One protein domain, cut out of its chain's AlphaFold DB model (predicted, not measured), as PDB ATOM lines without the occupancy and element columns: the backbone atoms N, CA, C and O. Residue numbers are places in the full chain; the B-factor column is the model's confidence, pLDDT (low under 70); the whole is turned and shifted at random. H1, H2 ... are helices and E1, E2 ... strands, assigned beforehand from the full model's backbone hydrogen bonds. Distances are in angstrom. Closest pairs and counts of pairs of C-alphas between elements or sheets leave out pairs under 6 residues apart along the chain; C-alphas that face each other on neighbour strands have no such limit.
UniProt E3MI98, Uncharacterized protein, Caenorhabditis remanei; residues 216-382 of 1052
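What this domain is: This is residues 216 to 382 of the 1052 residues of an uncharacterized protein of Caenorhabditis remanei (UniProt E3MI98). A small twisted sheet of five short strands, with H3 over it and H7 grazing it, makes one lobe, and a bundle of three helices, H4, H5 and H6, side by side in a triangle with the hairpin E3 and E4 beside it, makes the other; H3 sits between the two lobes. E1, H1 and H2 form a handle on the outside, from H5 in the bundle to H7, and residues 236 to 241 stand free in it. The printed part has 167 residues with seven named helices and eight named strands, in the order E1 H1 H2 E2 E3 E4 E5 E6 E7 H3 H4 H5 H6 E8 H7; the mixed sheet runs E2 E8 E5 E6 E7 and the class is mixed, helices and strands. The whole is compact, with a radius of gyration of the C-alphas of 17.2 A and spans of 49 by 40 by 30 A.

How they stand to each other: The sheet runs, strand beside strand, E2 (residues 256 to 258), E8 (366 to 368), E5 (292 to 295), E6 (298 to 301) and E7 (306 to 308), and from edge to edge its strands' lines turn by 137 degrees. E2 and E8 are antiparallel, with N 368 and O 256 at 2.9 A. E8 and E5 are parallel, with N 294 and O 367 at 3.4 A. E5, E6 and E7 form a meander, each strand the antiparallel neighbour of the one before, with N 293 and O 300 at 2.9 A and N 308 and O 299 at 2.9 A. H3, residues 313 to 318, is on the sheet at a height of 10.1 A, only just over E6 alone, since 2 of its 6 C-alphas fall on E7; it runs along the strands, at 3 degrees to E6 on the local plane. H7, residues 376 to 381, only grazes the sheet with residues 378 to 381. H2, residues 238 to 251, touches H7 at a shallow tilt of 30 degrees, opposite ways; the closest C-alphas are those of Leu 246 and Val 378, 6.4 A apart. H4 (residues 320 to 330) and H5 (332 to 339) form a helical hairpin at a shallow tilt of 22 degrees; the closest C-alphas are those of Asn 328 and Ser 335, 5.6 A apart. H5 and H6 (343 to 357) form another at 24 degrees, with the C-alphas of Ala 338 and Arg 346 closest, at 4.8 A. H4 and H6 touch at a steep tilt of 38 degrees, the same way, closest at the C-alphas of Ile 330 and Ala 357, 7.0 A. E3 (273 to 277) and E4 (280 to 283) form a hairpin, with N 274 and O 282 at 2.8 A; the closest C-alphas of E4 and H3 are those of Tyr 282 and Ser 318, 5.0 A apart. E1, residues 216 to 220, pairs with no named strand; its closest C-alpha to H5 is that of Val 216, 6.5 A from that of Tyr 336. H1, residues 227 to 235, is close to H2 but not clearly touching, about perpendicular at 76 degrees. Every O i to N i+4 pair is within hydrogen-bond range in H1, H2, H3, H5 and H6; in H4 it is 4 of 7 and in H7 1 of 2.

Where its parts are: E1 begins at C-alpha 216, (-11.900, -0.844, 4.245). From first to last C-alpha H6 measures 20.8 A, H2 20.0 A, H4 15.5 A, E1 13.4 A, H1 12.4 A and E3 12.4 A. H6 begins at C-alpha 343, (-8.271, 16.867, 0.849), and H7 ends at C-alpha 381, (-11.228, 1.964, 24.938).

The domain as a whole: The C-alphas farthest apart, those of Lys 224 and Thr 265, are 52.5 A from each other. The printed part has no cut. The long link is E2 to E3, residues 259 to 272. Mean pLDDT of the printed part is 82.0; residues 222 to 225, 255 to 264 and 358 to 370 are under 70.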
ATOM      1  N   VAL A 216     -11.851  -0.648   5.686       90.44
ATOM      2  CA  VAL A 216     -11.900  -0.844   4.245       90.44
ATOM      3  C   VAL A 216     -10.470  -0.985   3.733       90.44
ATOM      4  O   VAL A 216      -9.705  -0.018   3.755       90.44
ATOM      5  N   GLU A 217     -10.113  -2.191   3.291       89.38
ATOM      6  CA  GLU A 217      -8.741  -2.576   2.933       89.38
ATOM      7  C   GLU A 217      -8.657  -3.160   1.511       89.38
ATOM      8  O   GLU A 217      -9.480  -4.001   1.143       89.38
ATOM      9  N   PRO A 218      -7.672  -2.758   0.687       89.50
ATOM     10  CA  PRO A 218      -7.470  -3.333  -0.638       89.50
ATOM     11  C   PRO A 218      -6.907  -4.753  -0.516       89.50
ATOM     12  O   PRO A 218      -5.993  -5.000   0.269       89.50
ATOM     13  N   VAL A 219      -7.425  -5.693  -1.308       87.56
ATOM     14  CA  VAL A 219      -7.001  -7.099  -1.275       87.56
ATOM     15  C   VAL A 219      -6.861  -7.682  -2.681       87.56
ATOM     16  O   VAL A 219      -7.585  -7.325  -3.609       87.56
ATOM     17  N   HIS A 220      -5.954  -8.647  -2.826       76.62
ATOM     18  CA  HIS A 220      -5.941  -9.543  -3.981       76.62
ATOM     19  C   HIS A 220      -6.736 -10.804  -3.653       76.62
ATOM     20  O   HIS A 220      -6.437 -11.463  -2.661       76.62
ATOM     21  N   LEU A 221      -7.690 -11.161  -4.518       71.62
ATOM     22  CA  LEU A 221      -8.414 -12.441  -4.453       71.62
ATOM     23  C   LEU A 221      -7.868 -13.500  -5.429       71.62
ATOM     24  O   LEU A 221      -8.268 -14.661  -5.373       71.62
ATOM     25  N   ASN A 222      -6.949 -13.114  -6.321       63.16
ATOM     26  CA  ASN A 222      -6.351 -14.003  -7.316       63.16
ATOM     27  C   ASN A 222      -5.068 -14.670  -6.779       63.16
ATOM     28  O   ASN A 222      -4.140 -14.004  -6.318       63.16
ATOM     29  N   GLY A 223      -4.967 -15.997  -6.918       63.50
ATOM     30  CA  GLY A 223      -3.760 -16.777  -6.612       63.50
ATOM     31  C   GLY A 223      -3.696 -17.313  -5.175       63.50
ATOM     32  O   GLY A 223      -4.702 -17.712  -4.601       63.50
ATOM     33  N   LYS A 224      -2.495 -17.349  -4.573       55.41
ATOM     34  CA  LYS A 224      -2.264 -17.854  -3.194       55.41
ATOM     35  C   LYS A 224      -2.795 -16.930  -2.082       55.41
ATOM     36  O   LYS A 224      -2.544 -17.178  -0.895       55.41
ATOM     37  N   TYR A 225      -3.477 -15.859  -2.470       62.47
ATOM     38  CA  TYR A 225      -4.032 -14.823  -1.612       62.47
ATOM     39  C   TYR A 225      -5.541 -15.018  -1.630       62.47
ATOM     40  O   TYR A 225      -6.257 -14.493  -2.475       62.47
ATOM     41  N   THR A 226      -5.993 -15.912  -0.757       70.75
ATOM     42  CA  THR A 226      -7.407 -16.235  -0.613       70.75
ATOM     43  C   THR A 226      -8.102 -15.144   0.192       70.75
ATOM     44  O   THR A 226      -7.500 -14.526   1.074       70.75
ATOM     45  N   SER A 227      -9.401 -14.970  -0.053       74.69
ATOM     46  CA  SER A 227     -10.293 -14.184   0.808       74.69
ATOM     47  C   SER A 227     -10.143 -14.560   2.286       74.69
ATOM     48  O   SER A 227     -10.169 -13.688   3.149       74.69
ATOM     49  N   GLU A 228      -9.899 -15.838   2.585       73.94
ATOM     50  CA  GLU A 228      -9.716 -16.314   3.957       73.94
ATOM     51  C   GLU A 228      -8.450 -15.768   4.635       73.94
ATOM     52  O   GLU A 228      -8.521 -15.337   5.783       73.94
ATOM     53  N   LYS A 229      -7.314 -15.666   3.927       74.56
ATOM     54  CA  LYS A 229      -6.111 -15.017   4.486       74.56
ATOM     55  C   LYS A 229      -6.363 -13.546   4.811       74.56
ATOM     56  O   LYS A 229      -5.920 -13.075   5.852       74.56
ATOM     57  N   ALA A 230      -7.100 -12.834   3.956       79.69
ATOM     58  CA  ALA A 230      -7.473 -11.445   4.220       79.69
ATOM     59  C   ALA A 230      -8.379 -11.320   5.460       79.69
ATOM     60  O   ALA A 230      -8.133 -10.460   6.302       79.69
ATOM     61  N   ARG A 231      -9.368 -12.214   5.623       81.69
ATOM     62  CA  ARG A 231     -10.213 -12.261   6.831       81.69
ATOM     63  C   ARG A 231      -9.397 -12.521   8.094       81.69
ATOM     64  O   ARG A 231      -9.580 -11.806   9.072       81.69
ATOM     65  N   VAL A 232      -8.512 -13.521   8.080       77.75
ATOM     66  CA  VAL A 232      -7.678 -13.867   9.243       77.75
ATOM     67  C   VAL A 232      -6.759 -12.706   9.619       77.75
ATOM     68  O   VAL A 232      -6.793 -12.276  10.767       77.75
ATOM     69  N   ASN A 233      -6.014 -12.138   8.663       79.19
ATOM     70  CA  ASN A 233      -5.133 -10.994   8.919       79.19
ATOM     71  C   ASN A 233      -5.904  -9.796   9.502       79.19
ATOM     72  O   ASN A 233      -5.463  -9.197  10.480       79.19
ATOM     73  N   HIS A 234      -7.073  -9.477   8.939       86.00
ATOM     74  CA  HIS A 234      -7.902  -8.377   9.426       86.00
ATOM     75  C   HIS A 234      -8.422  -8.626  10.855       86.00
ATOM     76  O   HIS A 234      -8.342  -7.735  11.702       86.00
ATOM     77  N   ARG A 235      -8.893  -9.847  11.153       81.75
ATOM     78  CA  ARG A 235      -9.377 -10.244  12.490       81.75
ATOM     79  C   ARG A 235      -8.291 -10.231  13.562       81.75
ATOM     80  O   ARG A 235      -8.568  -9.957  14.726       81.75
ATOM     81  N   GLU A 236      -7.052 -10.513  13.172       77.56
ATOM     82  CA  GLU A 236      -5.890 -10.409  14.056       77.56
ATOM     83  C   GLU A 236      -5.411  -8.958  14.268       77.56
ATOM     84  O   GLU A 236      -4.547  -8.735  15.116       77.56
ATOM     85  N   SER A 237      -5.967  -7.964  13.560       83.06
ATOM     86  CA  SER A 237      -5.583  -6.561  13.750       83.06
ATOM     87  C   SER A 237      -6.057  -6.011  15.113       83.06
ATOM     88  O   SER A 237      -7.209  -6.238  15.506       83.06
ATOM     89  N   PRO A 238      -5.230  -5.217  15.828       83.62
ATOM     90  CA  PRO A 238      -5.624  -4.621  17.108       83.62
ATOM     91  C   PRO A 238      -6.885  -3.750  17.014       83.62
ATOM     92  O   PRO A 238      -7.702  -3.736  17.933       83.62
ATOM     93  N   ARG A 239      -7.079  -3.057  15.880       86.00
ATOM     94  CA  ARG A 239      -8.255  -2.208  15.643       86.00
ATOM     95  C   ARG A 239      -9.540  -3.025  15.521       86.00
ATOM     96  O   ARG A 239     -10.515  -2.680  16.183       86.00
ATOM     97  N   HIS A 240      -9.544  -4.091  14.711       88.62
ATOM     98  CA  HIS A 240     -10.704  -4.986  14.619       88.62
ATOM     99  C   HIS A 240     -11.028  -5.574  15.986       88.62
ATOM    100  O   HIS A 240     -12.174  -5.505  16.415       88.62
ATOM    101  N   TYR A 241     -10.013  -6.069  16.700       83.69
ATOM    102  CA  TYR A 241     -10.199  -6.655  18.023       83.69
ATOM    103  C   TYR A 241     -10.836  -5.680  19.033       83.69
ATOM    104  O   TYR A 241     -11.807  -6.045  19.703       83.69
ATOM    105  N   ARG A 242     -10.350  -4.434  19.108       88.06
ATOM    106  CA  ARG A 242     -10.916  -3.397  19.986       88.06
ATOM    107  C   ARG A 242     -12.377  -3.101  19.638       88.06
ATOM    108  O   ARG A 242     -13.236  -3.134  20.513       88.06
ATOM    109  N   CYS A 243     -12.672  -2.864  18.358       90.50
ATOM    110  CA  CYS A 243     -14.034  -2.599  17.892       90.50
ATOM    111  C   CYS A 243     -14.977  -3.785  18.142       90.50
ATOM    112  O   CYS A 243     -16.066  -3.584  18.663       90.50
ATOM    113  N   ALA A 244     -14.546  -5.018  17.857       87.94
ATOM    114  CA  ALA A 244     -15.324  -6.229  18.115       87.94
ATOM    115  C   ALA A 244     -15.637  -6.414  19.606       87.94
ATOM    116  O   ALA A 244     -16.766  -6.753  19.954       87.94
ATOM    117  N   THR A 245     -14.669  -6.130  20.481       86.94
ATOM    118  CA  THR A 245     -14.863  -6.160  21.938       86.94
ATOM    119  C   THR A 245     -15.895  -5.117  22.371       86.94
ATOM    120  O   THR A 245     -16.841  -5.449  23.076       86.94
ATOM    121  N   LEU A 246     -15.773  -3.874  21.890       89.25
ATOM    122  CA  LEU A 246     -16.722  -2.798  22.190       89.25
ATOM    123  C   LEU A 246     -18.141  -3.124  21.704       89.25
ATOM    124  O   LEU A 246     -19.086  -3.021  22.481       89.25
ATOM    125  N   THR A 247     -18.299  -3.574  20.457       87.44
ATOM    126  CA  THR A 247     -19.598  -4.005  19.917       87.44
ATOM    127  C   THR A 247     -20.183  -5.173  20.714       87.44
ATOM    128  O   THR A 247     -21.371  -5.153  21.013       87.44
ATOM    129  N   SER A 248     -19.365  -6.158  21.108       86.06
ATOM    130  CA  SER A 248     -19.820  -7.280  21.939       86.06
ATOM    131  C   SER A 248     -20.395  -6.802  23.271       86.06
ATOM    132  O   SER A 248     -21.507  -7.186  23.607       86.06
ATOM    133  N   ILE A 249     -19.673  -5.934  23.989       87.44
ATOM    134  CA  ILE A 249     -20.107  -5.411  25.294       87.44
ATOM    135  C   ILE A 249     -21.404  -4.608  25.151       87.44
ATOM    136  O   ILE A 249     -22.328  -4.786  25.938       87.44
ATOM    137  N   MET A 250     -21.508  -3.740  24.140       86.25
ATOM    138  CA  MET A 250     -22.714  -2.924  23.956       86.25
ATOM    139  C   MET A 250     -23.946  -3.756  23.565       86.25
ATOM    140  O   MET A 250     -25.062  -3.382  23.923       86.25
ATOM    141  N   ASN A 251     -23.754  -4.902  22.904       83.62
ATOM    142  CA  ASN A 251     -24.832  -5.839  22.583       83.62
ATOM    143  C   ASN A 251     -25.376  -6.594  23.815       83.62
ATOM    144  O   ASN A 251     -26.494  -7.097  23.749       83.62
ATOM    145  N   GLU A 252     -24.643  -6.665  24.936       83.75
ATOM    146  CA  GLU A 252     -25.127  -7.317  26.170       83.75
ATOM    147  C   GLU A 252     -26.286  -6.556  26.842       83.75
ATOM    148  O   GLU A 252     -26.993  -7.127  27.669       83.75
ATOM    149  N   PHE A 253     -26.497  -5.285  26.481       82.19
ATOM    150  CA  PHE A 253     -27.472  -4.396  27.119       82.19
ATOM    151  C   PHE A 253     -28.777  -4.181  26.322       82.19
ATOM    152  O   PHE A 253     -29.596  -3.367  26.738       82.19
ATOM    153  N   ASP A 254     -28.968  -4.898  25.207       73.00
ATOM    154  CA  ASP A 254     -30.168  -4.881  24.342       73.00
ATOM    155  C   ASP A 254     -30.600  -3.469  23.849       73.00
ATOM    156  O   ASP A 254     -31.541  -2.864  24.377       73.00
ATOM    157  N   PRO A 255     -29.891  -2.884  22.857       68.50
ATOM    158  CA  PRO A 255     -30.162  -1.531  22.360       68.50
ATOM    159  C   PRO A 255     -31.540  -1.399  21.707       68.50
ATOM    160  O   PRO A 255     -31.847  -2.070  20.724       68.50
ATOM    161  N   GLN A 256     -32.343  -0.455  22.204       67.50
ATOM    162  CA  GLN A 256     -33.643  -0.119  21.629       67.50
ATOM    163  C   GLN A 256     -33.498   0.991  20.575       67.50
ATOM    164  O   GLN A 256     -32.713   1.931  20.718       67.50
ATOM    165  N   GLU A 257     -34.271   0.906  19.494       62.50
ATOM    166  CA  GLU A 257     -34.373   1.999  18.522       62.50
ATOM    167  C   GLU A 257     -35.282   3.103  19.084       62.50
ATOM    168  O   GLU A 257     -36.474   2.877  19.300       62.50
ATOM    169  N   LEU A 258     -34.734   4.306  19.304       57.59
ATOM    170  CA  LEU A 258     -35.511   5.504  19.635       57.59
ATOM    171  C   LEU A 258     -35.407   6.511  18.489       57.59
ATOM    172  O   LEU A 258     -34.339   7.026  18.164       57.59
ATOM    173  N   TYR A 259     -36.543   6.797  17.862       58.94
ATOM    174  CA  TYR A 259     -36.606   7.675  16.699       58.94
ATOM    175  C   TYR A 259     -36.768   9.146  17.097       58.94
ATOM    176  O   TYR A 259     -37.878   9.674  17.065       58.94
ATOM    177  N   ASP A 260     -35.656   9.817  17.397       59.41
ATOM    178  CA  ASP A 260     -35.573  11.276  17.278       59.41
ATOM    179  C   ASP A 260     -35.064  11.641  15.874       59.41
ATOM    180  O   ASP A 260     -34.036  11.146  15.418       59.41
ATOM    181  N   GLU A 261     -35.817  12.473  15.152       60.34
ATOM    182  CA  GLU A 261     -35.482  12.910  13.792       60.34
ATOM    183  C   GLU A 261     -34.797  14.280  13.815       60.34
ATOM    184  O   GLU A 261     -35.443  15.299  14.090       60.34
ATOM    185  N   LEU A 262     -33.521  14.345  13.421       65.25
ATOM    186  CA  LEU A 262     -32.889  15.626  13.108       65.25
ATOM    187  C   LEU A 262     -33.525  16.232  11.843       65.25
ATOM    188  O   LEU A 262     -33.308  15.752  10.726       65.25
ATOM    189  N   LYS A 263     -34.306  17.304  12.021       61.88
ATOM    190  CA  LYS A 263     -35.013  18.004  10.937       61.88
ATOM    191  C   LYS A 263     -34.175  19.149  10.383       61.88
ATOM    192  O   LYS A 263     -33.879  20.115  11.079       61.88
ATOM    193  N   THR A 264     -33.845  19.034   9.103       66.62
ATOM    194  CA  THR A 264     -33.116  20.019   8.297       66.62
ATOM    195  C   THR A 264     -34.053  20.655   7.268       66.62
ATOM    196  O   THR A 264     -35.017  20.032   6.826       66.62
ATOM    197  N   THR A 265     -33.786  21.909   6.899       70.25
ATOM    198  CA  THR A 265     -34.483  22.614   5.809       70.25
ATOM    199  C   THR A 265     -33.777  22.488   4.458       70.25
ATOM    200  O   THR A 265     -34.361  22.862   3.446       70.25
ATOM    201  N   GLU A 266     -32.531  22.010   4.438       75.00
ATOM    202  CA  GLU A 266     -31.751  21.794   3.215       75.00
ATOM    203  C   GLU A 266     -32.120  20.459   2.548       75.00
ATOM    204  O   GLU A 266     -32.215  19.410   3.192       75.00
ATOM    205  N   THR A 267     -32.255  20.483   1.226       76.25
ATOM    206  CA  THR A 267     -32.465  19.303   0.382       76.25
ATOM    207  C   THR A 267     -31.156  18.563   0.090       76.25
ATOM    208  O   THR A 267     -30.062  19.106   0.223       76.25
ATOM    209  N   GLN A 268     -31.253  17.319  -0.389       75.88
ATOM    210  CA  GLN A 268     -30.084  16.507  -0.755       75.88
ATOM    211  C   GLN A 268     -29.164  17.212  -1.764       75.88
ATOM    212  O   GLN A 268     -27.951  17.154  -1.619       75.88
ATOM    213  N   SER A 269     -29.721  17.926  -2.746       79.88
ATOM    214  CA  SER A 269     -28.960  18.698  -3.741       79.88
ATOM    215  C   SER A 269     -28.223  19.925  -3.191       79.88
ATOM    216  O   SER A 269     -27.410  20.500  -3.911       79.88
ATOM    217  N   GLU A 270     -28.508  20.338  -1.955       85.25
ATOM    218  CA  GLU A 270     -27.914  21.515  -1.302       85.25
ATOM    219  C   GLU A 270     -26.776  21.143  -0.333       85.25
ATOM    220  O   GLU A 270     -26.103  22.032   0.191       85.25
ATOM    221  N   LEU A 271     -26.500  19.841  -0.154       87.19
ATOM    222  CA  LEU A 271     -25.356  19.352   0.616       87.19
ATOM    223  C   LEU A 271     -24.042  19.933   0.084       87.19
ATOM    224  O   LEU A 271     -23.723  19.829  -1.105       87.19
ATOM    225  N   HIS A 272     -23.244  20.500   0.984       91.62
ATOM    226  CA  HIS A 272     -21.953  21.092   0.649       91.62
ATOM    227  C   HIS A 272     -20.958  20.976   1.808       91.62
ATOM    228  O   HIS A 272     -21.329  20.718   2.951       91.62
ATOM    229  N   TRP A 273     -19.674  21.172   1.502       95.00
ATOM    230  CA  TRP A 273     -18.619  21.287   2.507       95.00
ATOM    231  C   TRP A 273     -18.391  22.750   2.882       95.00
ATOM    232  O   TRP A 273     -18.279  23.602   1.999       95.00
ATOM    233  N   PHE A 274     -18.228  23.017   4.174       94.38
ATOM    234  CA  PHE A 274     -17.798  24.303   4.711       94.38
ATOM    235  C   PHE A 274     -16.619  24.118   5.677       94.38
ATOM    236  O   PHE A 274     -16.420  23.047   6.252       94.38
ATOM    237  N   GLU A 275     -15.801  25.154   5.832       93.81
ATOM    238  CA  GLU A 275     -14.667  25.166   6.759       93.81
ATOM    239  C   GLU A 275     -15.077  25.921   8.031       93.81
ATOM    240  O   GLU A 275     -15.485  27.080   7.954       93.81
ATOM    241  N   LYS A 276     -15.015  25.259   9.196       90.31
ATOM    242  CA  LYS A 276     -15.383  25.861  10.498       90.31
ATOM    243  C   LYS A 276     -14.169  26.463  11.209       90.31
ATOM    244  O   LYS A 276     -14.274  27.496  11.862       90.31
ATOM    245  N   GLU A 277     -13.012  25.829  11.043       87.19
ATOM    246  CA  GLU A 277     -11.704  26.267  11.538       87.19
ATOM    247  C   GLU A 277     -10.636  25.964  10.477       87.19
ATOM    248  O   GLU A 277     -10.880  25.105   9.628       87.19
ATOM    249  N   PRO A 278      -9.427  26.556  10.534       84.06
ATOM    250  CA  PRO A 278      -8.359  26.246   9.587       84.06
ATOM    251  C   PRO A 278      -8.060  24.739   9.486       84.06
ATOM    252  O   PRO A 278      -7.675  24.084  10.465       84.06
ATOM    253  N   ASN A 279      -8.229  24.202   8.275       81.69
ATOM    254  CA  ASN A 279      -8.142  22.784   7.926       81.69
ATOM    255  C   ASN A 279      -9.145  21.871   8.672       81.69
ATOM    256  O   ASN A 279      -8.896  20.675   8.801       81.69
ATOM    257  N   ALA A 280     -10.269  22.403   9.163       89.81
ATOM    258  CA  ALA A 280     -11.375  21.645   9.754       89.81
ATOM    259  C   ALA A 280     -12.631  21.782   8.880       89.81
ATOM    260  O   ALA A 280     -13.336  22.796   8.921       89.81
ATOM    261  N   TRP A 281     -12.891  20.752   8.077       94.62
ATOM    262  CA  TRP A 281     -13.973  20.728   7.099       94.62
ATOM    263  C   TRP A 281     -15.148  19.891   7.592       94.62
ATOM    264  O   TRP A 281     -14.958  18.806   8.143       94.62
ATOM    265  N   TYR A 282     -16.352  20.406   7.363       94.62
ATOM    266  CA  TYR A 282     -17.612  19.834   7.817       94.62
ATOM    267  C   TYR A 282     -18.626  19.832   6.667       94.62
ATOM    268  O   TYR A 282     -18.623  20.741   5.834       94.62
ATOM    269  N   VAL A 283     -19.478  18.812   6.588       91.75
ATOM    270  CA  VAL A 283     -20.619  18.777   5.662       91.75
ATOM    271  C   VAL A 283     -21.823  19.496   6.285       91.75
ATOM    272  O   VAL A 283     -22.033  19.416   7.497       91.75
ATOM    273  N   SER A 284     -22.607  20.210   5.469       88.62
ATOM    274  CA  SER A 284     -23.735  21.055   5.912       88.62
ATOM    275  C   SER A 284     -24.803  20.315   6.724       88.62
ATOM    276  O   SER A 284     -25.483  20.930   7.542       88.62
ATOM    277  N   GLN A 285     -24.903  18.991   6.562       83.62
ATOM    278  CA  GLN A 285     -25.774  18.127   7.355       83.62
ATOM    279  C   GLN A 285     -24.996  16.934   7.916       83.62
ATOM    280  O   GLN A 285     -24.261  16.296   7.157       83.62
ATOM    281  N   PRO A 286     -25.186  16.581   9.199       84.75
ATOM    282  CA  PRO A 286     -24.559  15.403   9.784       84.75
ATOM    283  C   PRO A 286     -25.065  14.127   9.108       84.75
ATOM    284  O   PRO A 286     -26.196  14.060   8.630       84.75
ATOM    285  N   CYS A 287     -24.234  13.087   9.090       83.94
ATOM    286  CA  CYS A 287     -24.567  11.818   8.444       83.94
ATOM    287  C   CYS A 287     -24.196  10.622   9.323       83.94
ATOM    288  O   CYS A 287     -23.240  10.666  10.094       83.94
ATOM    289  N   GLY A 288     -24.961   9.533   9.227       81.88
ATOM    290  CA  GLY A 288     -24.726   8.349  10.055       81.88
ATOM    291  C   GLY A 288     -25.019   8.561  11.542       81.88
ATOM    292  O   GLY A 288     -24.475   7.830  12.362       81.88
ATOM    293  N   TYR A 289     -25.881   9.523  11.892       79.56
ATOM    294  CA  TYR A 289     -26.325   9.786  13.267       79.56
ATOM    295  C   TYR A 289     -26.935   8.534  13.918       79.56
ATOM    296  O   TYR A 289     -26.666   8.227  15.079       79.56
ATOM    297  N   ARG A 290     -27.638   7.720  13.115       78.75
ATOM    298  CA  ARG A 290     -28.137   6.386  13.502       78.75
ATOM    299  C   ARG A 290     -27.066   5.352  13.818       78.75
ATOM    300  O   ARG A 290     -27.400   4.239  14.179       78.75
ATOM    301  N   GLN A 291     -25.791   5.663  13.643       81.94
ATOM    302  CA  GLN A 291     -24.690   4.814  14.083       81.94
ATOM    303  C   GLN A 291     -24.115   5.390  15.379       81.94
ATOM    304  O   GLN A 291     -22.910   5.599  15.506       81.94
ATOM    305  N   SER A 292     -25.000   5.684  16.332       82.88
ATOM    306  CA  SER A 292     -24.669   6.194  17.657       82.88
ATOM    307  C   SER A 292     -25.478   5.477  18.729       82.88
ATOM    308  O   SER A 292     -26.599   5.033  18.480       82.88
ATOM    309  N   ILE A 293     -24.887   5.365  19.914       82.69
ATOM    310  CA  ILE A 293     -25.523   4.863  21.127       82.69
ATOM    311  C   ILE A 293     -25.477   5.979  22.160       82.69
ATOM    312  O   ILE A 293     -24.391   6.446  22.505       82.69
ATOM    313  N   GLN A 294     -26.635   6.357  22.699       81.06
ATOM    314  CA  GLN A 294     -26.710   7.220  23.876       81.06
ATOM    315  C   GLN A 294     -26.919   6.393  25.150       81.06
ATOM    316  O   GLN A 294     -27.761   5.493  25.186       81.06
ATOM    317  N   ALA A 295     -26.171   6.739  26.199       81.06
ATOM    318  CA  ALA A 295     -26.343   6.244  27.561       81.06
ATOM    319  C   ALA A 295     -26.288   7.433  28.538       81.06
ATOM    320  O   ALA A 295     -25.234   8.022  28.789       81.06
ATOM    321  N   GLY A 296     -27.448   7.842  29.054       78.88
ATOM    322  CA  GLY A 296     -27.589   9.070  29.838       78.88
ATOM    323  C   GLY A 296     -27.199  10.325  29.043       78.88
ATOM    324  O   GLY A 296     -27.904  10.727  28.117       78.88
ATOM    325  N   LYS A 297     -26.086  10.962  29.426       78.81
ATOM    326  CA  LYS A 297     -25.514  12.140  28.738       78.81
ATOM    327  C   LYS A 297     -24.388  11.798  27.756       78.81
ATOM    328  O   LYS A 297     -23.833  12.693  27.131       78.81
ATOM    329  N   GLU A 298     -24.012  10.531  27.658       84.19
ATOM    330  CA  GLU A 298     -22.801  10.100  26.967       84.19
ATOM    331  C   GLU A 298     -23.178   9.468  25.630       84.19
ATOM    332  O   GLU A 298     -24.054   8.599  25.591       84.19
ATOM    333  N   THR A 299     -22.516   9.887  24.551       85.25
ATOM    334  CA  THR A 299     -22.771   9.375  23.202       85.25
ATOM    335  C   THR A 299     -21.539   8.651  22.678       85.25
ATOM    336  O   THR A 299     -20.444   9.204  22.625       85.25
ATOM    337  N   MET A 300     -21.714   7.397  22.268       89.00
ATOM    338  CA  MET A 300     -20.707   6.606  21.565       89.00
ATOM    339  C   MET A 300     -21.052   6.574  20.075       89.00
ATOM    340  O   MET A 300     -22.131   6.116  19.701       89.00
ATOM    341  N   CYS A 301     -20.129   6.992  19.210       89.31
ATOM    342  CA  CYS A 301     -20.268   6.805  17.765       89.31
ATOM    343  C   CYS A 301     -19.788   5.401  17.357       89.31
ATOM    344  O   CYS A 301     -18.623   5.066  17.551       89.31
ATOM    345  N   LEU A 302     -20.653   4.592  16.737       86.44
ATOM    346  CA  LEU A 302     -20.344   3.250  16.220       86.44
ATOM    347  C   LEU A 302     -19.553   3.271  14.898       86.44
ATOM    348  O   LEU A 302     -18.896   2.294  14.554       86.44
ATOM    349  N   VAL A 303     -19.579   4.381  14.152       89.12
ATOM    350  CA  VAL A 303     -18.807   4.545  12.902       89.12
ATOM    351  C   VAL A 303     -17.322   4.790  13.174       89.12
ATOM    352  O   VAL A 303     -16.470   4.240  12.469       89.12
ATOM    353  N   CYS A 304     -17.014   5.603  14.188       90.88
ATOM    354  CA  CYS A 304     -15.648   5.970  14.569       90.88
ATOM    355  C   CYS A 304     -15.121   5.215  15.800       90.88
ATOM    356  O   CYS A 304     -13.903   5.125  15.958       90.88
ATOM    357  N   PHE A 305     -16.007   4.645  16.628       92.12
ATOM    358  CA  PHE A 305     -15.725   4.167  17.991       92.12
ATOM    359  C   PHE A 305     -15.195   5.278  18.912       92.12
ATOM    360  O   PHE A 305     -14.323   5.033  19.741       92.12
ATOM    361  N   ALA A 306     -15.725   6.493  18.748       92.12
ATOM    362  CA  ALA A 306     -15.359   7.671  19.531       92.12
ATOM    363  C   ALA A 306     -16.365   7.951  20.657       92.12
ATOM    364  O   ALA A 306     -17.559   7.672  20.505       92.12
ATOM    365  N   LEU A 307     -15.875   8.520  21.762       91.31
ATOM    366  CA  LEU A 307     -16.709   9.154  22.784       91.31
ATOM    367  C   LEU A 307     -16.969  10.602  22.360       91.31
ATOM    368  O   LEU A 307     -16.018  11.344  22.133       91.31
ATOM    369  N   VAL A 308     -18.240  10.978  22.245       88.75
ATOM    370  CA  VAL A 308     -18.679  12.275  21.722       88.75
ATOM    371  C   VAL A 308     -19.437  13.021  22.819       88.75
ATOM    372  O   VAL A 308     -20.421  12.508  23.364       88.75
ATOM    373  N   ASP A 309     -18.985  14.233  23.140       84.00
ATOM    374  CA  ASP A 309     -19.659  15.114  24.098       84.00
ATOM    375  C   ASP A 309     -21.014  15.572  23.549       84.00
ATOM    376  O   ASP A 309     -21.132  15.899  22.367       84.00
ATOM    377  N   THR A 310     -22.040  15.653  24.408       76.56
ATOM    378  CA  THR A 310     -23.421  15.962  23.984       76.56
ATOM    379  C   THR A 310     -23.518  17.259  23.173       76.56
ATOM    380  O   THR A 310     -24.271  17.331  22.204       76.56
ATOM    381  N   ASP A 311     -22.723  18.263  23.547       80.94
ATOM    382  CA  ASP A 311     -22.710  19.590  22.928       80.94
ATOM    383  C   ASP A 311     -21.952  19.629  21.581       80.94
ATOM    384  O   ASP A 311     -22.118  20.577  20.813       80.94
ATOM    385  N   LEU A 312     -21.144  18.603  21.274       85.81
ATOM    386  CA  LEU A 312     -20.322  18.494  20.056       85.81
ATOM    387  C   LEU A 312     -20.838  17.451  19.053       85.81
ATOM    388  O   LEU A 312     -20.302  17.351  17.951       85.81
ATOM    389  N   ILE A 313     -21.916  16.731  19.382       85.38
ATOM    390  CA  ILE A 313     -22.528  15.690  18.539       85.38
ATOM    391  C   ILE A 313     -22.648  16.114  17.063       85.38
ATOM    392  O   ILE A 313     -22.209  15.387  16.172       85.38
ATOM    393  N   LEU A 314     -23.218  17.288  16.776       86.56
ATOM    394  CA  LEU A 314     -23.425  17.726  15.388       86.56
ATOM    395  C   LEU A 314     -22.105  18.001  14.652       86.56
ATOM    396  O   LEU A 314     -22.004  17.694  13.467       86.56
ATOM    397  N   ASP A 315     -21.089  18.517  15.348       90.31
ATOM    398  CA  ASP A 315     -19.761  18.726  14.767       90.31
ATOM    399  C   ASP A 315     -19.107  17.384  14.417       90.31
ATOM    400  O   ASP A 315     -18.612  17.231  13.299       90.31
ATOM    401  N   HIS A 316     -19.185  16.393  15.316       91.62
ATOM    402  CA  HIS A 316     -18.683  15.041  15.070       91.62
ATOM    403  C   HIS A 316     -19.286  14.441  13.794       91.62
ATOM    404  O   HIS A 316     -18.553  14.122  12.854       91.62
ATOM    405  N   PHE A 317     -20.621  14.341  13.724       90.06
ATOM    406  CA  PHE A 317     -21.326  13.687  12.612       90.06
ATOM    407  C   PHE A 317     -21.254  14.457  11.279       90.06
ATOM    408  O   PHE A 317     -21.523  13.872  10.224       90.06
ATOM    409  N   SER A 318     -20.862  15.736  11.303       90.81
ATOM    410  CA  SER A 318     -20.545  16.527  10.105       90.81
ATOM    411  C   SER A 318     -19.053  16.543   9.739       90.81
ATOM    412  O   SER A 318     -18.722  16.964   8.632       90.81
ATOM    413  N   SER A 319     -18.138  16.127  10.616       94.19
ATOM    414  CA  SER A 319     -16.687  16.278  10.407       94.19
ATOM    415  C   SER A 319     -16.128  15.443   9.245       94.19
ATOM    416  O   SER A 319     -16.587  14.331   8.979       94.19
ATOM    417  N   GLU A 320     -15.082  15.935   8.563       94.31
ATOM    418  CA  GLU A 320     -14.449  15.205   7.453       94.31
ATOM    419  C   GLU A 320     -13.980  13.801   7.865       94.31
ATOM    420  O   GLU A 320     -14.174  12.844   7.113       94.31
ATOM    421  N   PHE A 321     -13.405  13.649   9.061       92.81
ATOM    422  CA  PHE A 321     -12.951  12.346   9.543       92.81
ATOM    423  C   PHE A 321     -14.104  11.344   9.700       92.81
ATOM    424  O   PHE A 321     -14.021  10.233   9.160       92.81
ATOM    425  N   HIS A 322     -15.188  11.741  10.377       93.19
ATOM    426  CA  HIS A 322     -16.367  10.891  10.543       93.19
ATOM    427  C   HIS A 322     -17.031  10.580   9.205       93.19
ATOM    428  O   HIS A 322     -17.272   9.412   8.913       93.19
ATOM    429  N   VAL A 323     -17.251  11.577   8.344       92.56
ATOM    430  CA  VAL A 323     -17.837  11.378   7.006       92.56
ATOM    431  C   VAL A 323     -17.038  10.343   6.209       92.56
ATOM    432  O   VAL A 323     -17.618   9.413   5.647       92.56
ATOM    433  N   MET A 324     -15.702  10.441   6.213       92.19
ATOM    434  CA  MET A 324     -14.810   9.494   5.531       92.19
ATOM    435  C   MET A 324     -14.811   8.082   6.143       92.19
ATOM    436  O   MET A 324     -14.394   7.126   5.476       92.19
ATOM    437  N   LYS A 325     -15.265   7.915   7.391       91.00
ATOM    438  CA  LYS A 325     -15.598   6.611   7.988       91.00
ATOM    439  C   LYS A 325     -17.014   6.187   7.606       91.00
ATOM    440  O   LYS A 325     -17.198   5.039   7.219       91.00
ATOM    441  N   TYR A 326     -17.993   7.083   7.628       90.50
ATOM    442  CA  TYR A 326     -19.387   6.765   7.337       90.50
ATOM    443  C   TYR A 326     -19.585   6.229   5.912       90.50
ATOM    444  O   TYR A 326     -20.194   5.174   5.722       90.50
ATOM    445  N   ILE A 327     -18.962   6.855   4.906       90.94
ATOM    446  CA  ILE A 327     -19.073   6.410   3.506       90.94
ATOM    447  C   ILE A 327     -18.477   5.013   3.228       90.94
ATOM    448  O   ILE A 327     -18.760   4.447   2.171       90.94
ATOM    449  N   ASN A 328     -17.712   4.411   4.154       90.81
ATOM    450  CA  ASN A 328     -17.308   3.000   4.052       90.81
ATOM    451  C   ASN A 328     -18.510   2.048   4.063       90.81
ATOM    452  O   ASN A 328     -18.495   1.062   3.322       90.81
ATOM    453  N   LEU A 329     -19.517   2.353   4.892       85.94
ATOM    454  CA  LEU A 329     -20.744   1.567   5.043       85.94
ATOM    455  C   LEU A 329     -21.628   1.662   3.796       85.94
ATOM    456  O   LEU A 329     -22.292   0.696   3.436       85.94
ATOM    457  N   ILE A 330     -21.633   2.829   3.144       85.31
ATOM    458  CA  ILE A 330     -22.538   3.131   2.030       85.31
ATOM    459  C   ILE A 330     -21.933   2.751   0.670       85.31
ATOM    460  O   ILE A 330     -22.619   2.216  -0.196       85.31
ATOM    461  N   SER A 331     -20.650   3.056   0.445       87.81
ATOM    462  CA  SER A 331     -19.993   2.873  -0.855       87.81
ATOM    463  C   SER A 331     -18.521   2.491  -0.684       87.81
ATOM    464  O   SER A 331     -17.611   3.236  -1.044       87.81
ATOM    465  N   THR A 332     -18.284   1.298  -0.134       89.25
ATOM    466  CA  THR A 332     -16.968   0.736   0.217       89.25
ATOM    467  C   THR A 332     -15.851   1.026  -0.796       89.25
ATOM    468  O   THR A 332     -14.835   1.632  -0.449       89.25
ATOM    469  N   TYR A 333     -16.015   0.608  -2.058       88.25
ATOM    470  CA  TYR A 333     -14.962   0.734  -3.077       88.25
ATOM    471  C   TYR A 333     -14.713   2.200  -3.479       88.25
ATOM    472  O   TYR A 333     -13.574   2.603  -3.728       88.25
ATOM    473  N   SER A 334     -15.767   3.017  -3.509       87.75
ATOM    474  CA  SER A 334     -15.686   4.452  -3.808       87.75
ATOM    475  C   SER A 334     -15.009   5.213  -2.666       87.75
ATOM    476  O   SER A 334     -14.120   6.022  -2.922       87.75
ATOM    477  N   SER A 335     -15.342   4.883  -1.413       89.62
ATOM    478  CA  SER A 335     -14.671   5.401  -0.215       89.62
ATOM    479  C   SER A 335     -13.176   5.084  -0.225       89.62
ATOM    480  O   SER A 335     -12.357   5.991  -0.067       89.62
ATOM    481  N   TYR A 336     -12.798   3.826  -0.500       90.25
ATOM    482  CA  TYR A 336     -11.388   3.446  -0.630       90.25
ATOM    483  C   TYR A 336     -10.651   4.344  -1.630       90.25
ATOM    484  O   TYR A 336      -9.567   4.839  -1.323       90.25
ATOM    485  N   ARG A 337     -11.245   4.604  -2.804       87.69
ATOM    486  CA  ARG A 337     -10.658   5.498  -3.813       87.69
ATOM    487  C   ARG A 337     -10.573   6.946  -3.333       87.69
ATOM    488  O   ARG A 337      -9.526   7.559  -3.518       87.69
ATOM    489  N   ALA A 338     -11.626   7.473  -2.706       89.12
ATOM    490  CA  ALA A 338     -11.659   8.837  -2.176       89.12
ATOM    491  C   ALA A 338     -10.570   9.072  -1.111       89.12
ATOM    492  O   ALA A 338      -9.889  10.094  -1.147       89.12
ATOM    493  N   ARG A 339     -10.338   8.097  -0.218       88.38
ATOM    494  CA  ARG A 339      -9.306   8.148   0.840       88.38
ATOM    495  C   ARG A 339      -7.876   8.337   0.330       88.38
ATOM    496  O   ARG A 339      -7.051   8.851   1.075       88.38
ATOM    497  N   GLN A 340      -7.577   7.932  -0.905       84.81
ATOM    498  CA  GLN A 340      -6.240   8.076  -1.497       84.81
ATOM    499  C   GLN A 340      -6.013   9.454  -2.162       84.81
ATOM    500  O   GLN A 340      -4.926   9.729  -2.675       84.81
ATOM    501  N   LEU A 341      -7.040  10.309  -2.218       85.94
ATOM    502  CA  LEU A 341      -6.986  11.627  -2.853       85.94
ATOM    503  C   LEU A 341      -6.578  12.730  -1.860       85.94
ATOM    504  O   LEU A 341      -6.705  12.568  -0.646       85.94
ATOM    505  N   SER A 342      -6.122  13.867  -2.400       85.25
ATOM    506  CA  SER A 342      -5.886  15.100  -1.629       85.25
ATOM    507  C   SER A 342      -7.176  15.597  -0.968       85.25
ATOM    508  O   SER A 342      -8.252  15.328  -1.498       85.25
ATOM    509  N   GLY A 343      -7.096  16.355   0.129       88.00
ATOM    510  CA  GLY A 343      -8.271  16.867   0.849       88.00
ATOM    511  C   GLY A 343      -9.385  17.449  -0.042       88.00
ATOM    512  O   GLY A 343     -10.521  16.983   0.050       88.00
ATOM    513  N   PRO A 344      -9.102  18.396  -0.959       89.00
ATOM    514  CA  PRO A 344     -10.118  18.947  -1.860       89.00
ATOM    515  C   PRO A 344     -10.757  17.904  -2.796       89.00
ATOM    516  O   PRO A 344     -11.980  17.863  -2.930       89.00
ATOM    517  N   ASP A 345      -9.950  17.033  -3.414       88.69
ATOM    518  CA  ASP A 345     -10.435  15.958  -4.293       88.69
ATOM    519  C   ASP A 345     -11.239  14.896  -3.522       88.69
ATOM    520  O   ASP A 345     -12.251  14.398  -4.019       88.69
ATOM    521  N   ARG A 346     -10.780  14.543  -2.315       91.25
ATOM    522  CA  ARG A 346     -11.409  13.580  -1.405       91.25
ATOM    523  C   ARG A 346     -12.768  14.086  -0.954       91.25
ATOM    524  O   ARG A 346     -13.739  13.349  -1.082       91.25
ATOM    525  N   ARG A 347     -12.857  15.340  -0.497       93.25
ATOM    526  CA  ARG A 347     -14.128  15.980  -0.121       93.25
ATOM    527  C   ARG A 347     -15.095  16.058  -1.300       93.25
ATOM    528  O   ARG A 347     -16.274  15.764  -1.126       93.25
ATOM    529  N   HIS A 348     -14.613  16.373  -2.505       92.81
ATOM    530  CA  HIS A 348     -15.454  16.359  -3.704       92.81
ATOM    531  C   HIS A 348     -16.006  14.955  -4.023       92.81
ATOM    532  O   HIS A 348     -17.209  14.806  -4.225       92.81
ATOM    533  N   GLU A 349     -15.167  13.912  -4.008       91.44
ATOM    534  CA  GLU A 349     -15.620  12.531  -4.247       91.44
ATOM    535  C   GLU A 349     -16.548  12.030  -3.122       91.44
ATOM    536  O   GLU A 349     -17.569  11.405  -3.401       91.44
ATOM    537  N   ALA A 350     -16.250  12.357  -1.860       92.44
ATOM    538  CA  ALA A 350     -17.108  12.052  -0.717       92.44
ATOM    539  C   ALA A 350     -18.483  12.722  -0.848       92.44
ATOM    540  O   ALA A 350     -19.497  12.064  -0.633       92.44
ATOM    541  N   LEU A 351     -18.535  13.989  -1.277       92.50
ATOM    542  CA  LEU A 351     -19.796  14.681  -1.535       92.50
ATOM    543  C   LEU A 351     -20.587  13.998  -2.657       92.50
ATOM    544  O   LEU A 351     -21.779  13.776  -2.493       92.50
ATOM    545  N   ASN A 352     -19.938  13.589  -3.752       91.56
ATOM    546  CA  ASN A 352     -20.600  12.841  -4.827       91.56
ATOM    547  C   ASN A 352     -21.181  11.502  -4.328       91.56
ATOM    548  O   ASN A 352     -22.290  11.132  -4.717       91.56
ATOM    549  N   ILE A 353     -20.473  10.794  -3.438       89.94
ATOM    550  CA  ILE A 353     -20.970   9.564  -2.800       89.94
ATOM    551  C   ILE A 353     -22.212   9.871  -1.951       89.94
ATOM    552  O   ILE A 353     -23.250   9.242  -2.163       89.94
ATOM    553  N   LEU A 354     -22.139  10.864  -1.057       87.62
ATOM    554  CA  LEU A 354     -23.260  11.292  -0.209       87.62
ATOM    555  C   LEU A 354     -24.477  11.719  -1.050       87.62
ATOM    556  O   LEU A 354     -25.576  11.207  -0.844       87.62
ATOM    557  N   LEU A 355     -24.272  12.563  -2.067       87.06
ATOM    558  CA  LEU A 355     -25.301  13.007  -3.015       87.06
ATOM    559  C   LEU A 355     -25.962  11.852  -3.776       87.06
ATOM    560  O   LEU A 355     -27.125  11.971  -4.145       87.06
ATOM    561  N   SER A 356     -25.253  10.746  -4.012       82.00
ATOM    562  CA  SER A 356     -25.793   9.585  -4.733       82.00
ATOM    563  C   SER A 356     -26.522   8.563  -3.856       82.00
ATOM    564  O   SER A 356     -27.247   7.729  -4.396       82.00
ATOM    565  N   ALA A 357     -26.317   8.593  -2.532       72.25
ATOM    566  CA  ALA A 357     -26.671   7.468  -1.665       72.25
ATOM    567  C   ALA A 357     -27.348   7.828  -0.330       72.25
ATOM    568  O   ALA A 357     -27.960   6.949   0.279       72.25
ATOM    569  N   LEU A 358     -27.289   9.084   0.129       66.06
ATOM    570  CA  LEU A 358     -28.091   9.527   1.270       66.06
ATOM    571  C   LEU A 358     -29.581   9.536   0.910       66.06
ATOM    572  O   LEU A 358     -29.982  10.043  -0.134       66.06
ATOM    573  N   THR A 359     -30.415   9.072   1.839       61.59
ATOM    574  CA  THR A 359     -31.794   9.560   1.959       61.59
ATOM    575  C   THR A 359     -31.887  10.244   3.316       61.59
ATOM    576  O   THR A 359     -31.747   9.592   4.351       61.59
ATOM    577  N   LEU A 360     -32.048  11.571   3.313       53.59
ATOM    578  CA  LEU A 360     -31.862  12.415   4.507       53.59
ATOM    579  C   LEU A 360     -32.771  12.022   5.689       53.59
ATOM    580  O   LEU A 360     -32.425  12.242   6.844       53.59
ATOM    581  N   GLU A 361     -33.906  11.382   5.408       52.53
ATOM    582  CA  GLU A 361     -34.897  10.946   6.400       52.53
ATOM    583  C   GLU A 361     -34.526   9.636   7.133       52.53
ATOM    584  O   GLU A 361     -35.059   9.358   8.208       52.53
ATOM    585  N   HIS A 362     -33.631   8.802   6.584       54.72
ATOM    586  CA  HIS A 362     -33.319   7.481   7.160       54.72
ATOM    587  C   HIS A 362     -32.054   7.455   8.029       54.72
ATOM    588  O   HIS A 362     -31.953   6.604   8.913       54.72
ATOM    589  N   ASP A 363     -31.106   8.370   7.809       61.19
ATOM    590  CA  ASP A 363     -29.798   8.364   8.490       61.19
ATOM    591  C   ASP A 363     -29.744   9.166   9.800       61.19
ATOM    592  O   ASP A 363     -28.793   9.006  10.569       61.19
ATOM    593  N   ASN A 364     -30.784   9.957  10.079       58.66
ATOM    594  CA  ASN A 364     -30.873  10.866  11.228       58.66
ATOM    595  C   ASN A 364     -31.548  10.263  12.475       58.66
ATOM    596  O   ASN A 364     -31.740  10.975  13.452       58.66
ATOM    597  N   LYS A 365     -31.929   8.980  12.428       61.25
ATOM    598  CA  LYS A 365     -32.535   8.224  13.545       61.25
ATOM    599  C   LYS A 365     -31.486   7.903  14.622       61.25
ATOM    600  O   LYS A 365     -30.310   8.145  14.385       61.25
ATOM    601  N   GLN A 366     -31.861   7.330  15.768       61.28
ATOM    602  CA  GLN A 366     -30.924   7.049  16.866       61.28
ATOM    603  C   GLN A 366     -31.145   5.653  17.487       61.28
ATOM    604  O   GLN A 366     -32.259   5.127  17.476       61.28
ATOM    605  N   PHE A 367     -30.090   5.047  18.044       62.66
ATOM    606  CA  PHE A 367     -30.223   3.927  18.983       62.66
ATOM    607  C   PHE A 367     -29.998   4.446  20.403       62.66
ATOM    608  O   PHE A 367     -29.030   5.162  20.684       62.66
ATOM    609  N   ALA A 368     -30.891   4.075  21.311       61.72
ATOM    610  CA  ALA A 368     -30.789   4.424  22.714       61.72
ATOM    611  C   ALA A 368     -30.824   3.155  23.555       61.72
ATOM    612  O   ALA A 368     -31.705   2.303  23.438       61.72
ATOM    613  N   LEU A 369     -29.846   3.047  24.439       66.69
ATOM    614  CA  LEU A 369     -29.850   2.026  25.464       66.69
ATOM    615  C   LEU A 369     -30.552   2.572  26.705       66.69
ATOM    616  O   LEU A 369     -30.374   3.735  27.064       66.69
ATOM    617  N   ASN A 370     -31.274   1.712  27.426       61.47
ATOM    618  CA  ASN A 370     -31.826   2.035  28.748       61.47
ATOM    619  C   ASN A 370     -30.726   2.042  29.839       61.47
ATOM    620  O   ASN A 370     -30.919   1.545  30.946       61.47
ATOM    621  N   LEU A 371     -29.554   2.601  29.520       73.94
ATOM    622  CA  LEU A 371     -28.393   2.712  30.397       73.94
ATOM    623  C   LEU A 371     -28.220   4.153  30.881       73.94
ATOM    624  O   LEU A 371     -28.319   5.116  30.122       73.94
ATOM    625  N   SER A 372     -27.895   4.294  32.164       77.69
ATOM    626  CA  SER A 372     -27.662   5.588  32.819       77.69
ATOM    627  C   SER A 372     -26.342   6.260  32.407       77.69
ATOM    628  O   SER A 372     -26.199   7.473  32.563       77.69
ATOM    629  N   ARG A 373     -25.381   5.467  31.918       85.94
ATOM    630  CA  ARG A 373     -24.015   5.836  31.509       85.94
ATOM    631  C   ARG A 373     -23.388   4.690  30.716       85.94
ATOM    632  O   ARG A 373     -23.849   3.556  30.836       85.94
ATOM    633  N   LEU A 374     -22.284   4.930  30.014       87.12
ATOM    634  CA  LEU A 374     -21.461   3.835  29.484       87.12
ATOM    635  C   LEU A 374     -20.656   3.144  30.617       87.12
ATOM    636  O   LEU A 374     -20.315   3.792  31.623       87.12
ATOM    637  N   PRO A 375     -20.293   1.855  30.472       88.81
ATOM    638  CA  PRO A 375     -19.326   1.203  31.355       88.81
ATOM    639  C   PRO A 375     -17.945   1.880  31.297       88.81
ATOM    640  O   PRO A 375     -17.482   2.287  30.230       88.81
ATOM    641  N   ILE A 376     -17.239   1.958  32.426       87.12
ATOM    642  CA  ILE A 376     -15.907   2.586  32.547       87.12
ATOM    643  C   ILE A 376     -14.898   1.931  31.592       87.12
ATOM    644  O   ILE A 376     -14.088   2.613  30.963       87.12
ATOM    645  N   ASN A 377     -14.984   0.608  31.440       83.62
ATOM    646  CA  ASN A 377     -14.127  -0.161  30.538       83.62
ATOM    647  C   ASN A 377     -14.369   0.180  29.063       83.62
ATOM    648  O   ASN A 377     -13.411   0.242  28.305       83.62
ATOM    649  N   VAL A 378     -15.619   0.462  28.676       89.00
ATOM    650  CA  VAL A 378     -15.964   0.912  27.318       89.00
ATOM    651  C   VAL A 378     -15.363   2.292  27.068       89.00
ATOM    652  O   VAL A 378     -14.613   2.456  26.112       89.00
ATOM    653  N   LYS A 379     -15.601   3.265  27.963       88.69
ATOM    654  CA  LYS A 379     -15.117   4.654  27.810       88.69
ATOM    655  C   LYS A 379     -13.612   4.756  27.584       88.69
ATOM    656  O   LYS A 379     -13.179   5.536  26.749       88.69
ATOM    657  N   ARG A 380     -12.835   3.966  28.327       87.88
ATOM    658  CA  ARG A 380     -11.367   3.932  28.258       87.88
ATOM    659  C   ARG A 380     -10.823   3.392  26.928       87.88
ATOM    660  O   ARG A 380      -9.697   3.716  26.572       87.88
ATOM    661  N   GLU A 381     -11.604   2.585  26.217       90.12
ATOM    662  CA  GLU A 381     -11.228   1.964  24.938       90.12
ATOM    663  C   GLU A 381     -11.786   2.717  23.711       90.12
ATOM    664  O   GLU A 381     -11.376   2.450  22.575       90.12
ATOM    665  N   LEU A 382     -12.708   3.667  23.916       91.25
ATOM    666  CA  LEU A 382     -13.160   4.581  22.865       91.25
ATOM    667  C   LEU A 382     -12.011   5.494  22.419       91.25
ATOM    668  O   LEU A 382     -11.148   5.875  23.206       91.25
TER     669      LEU A 382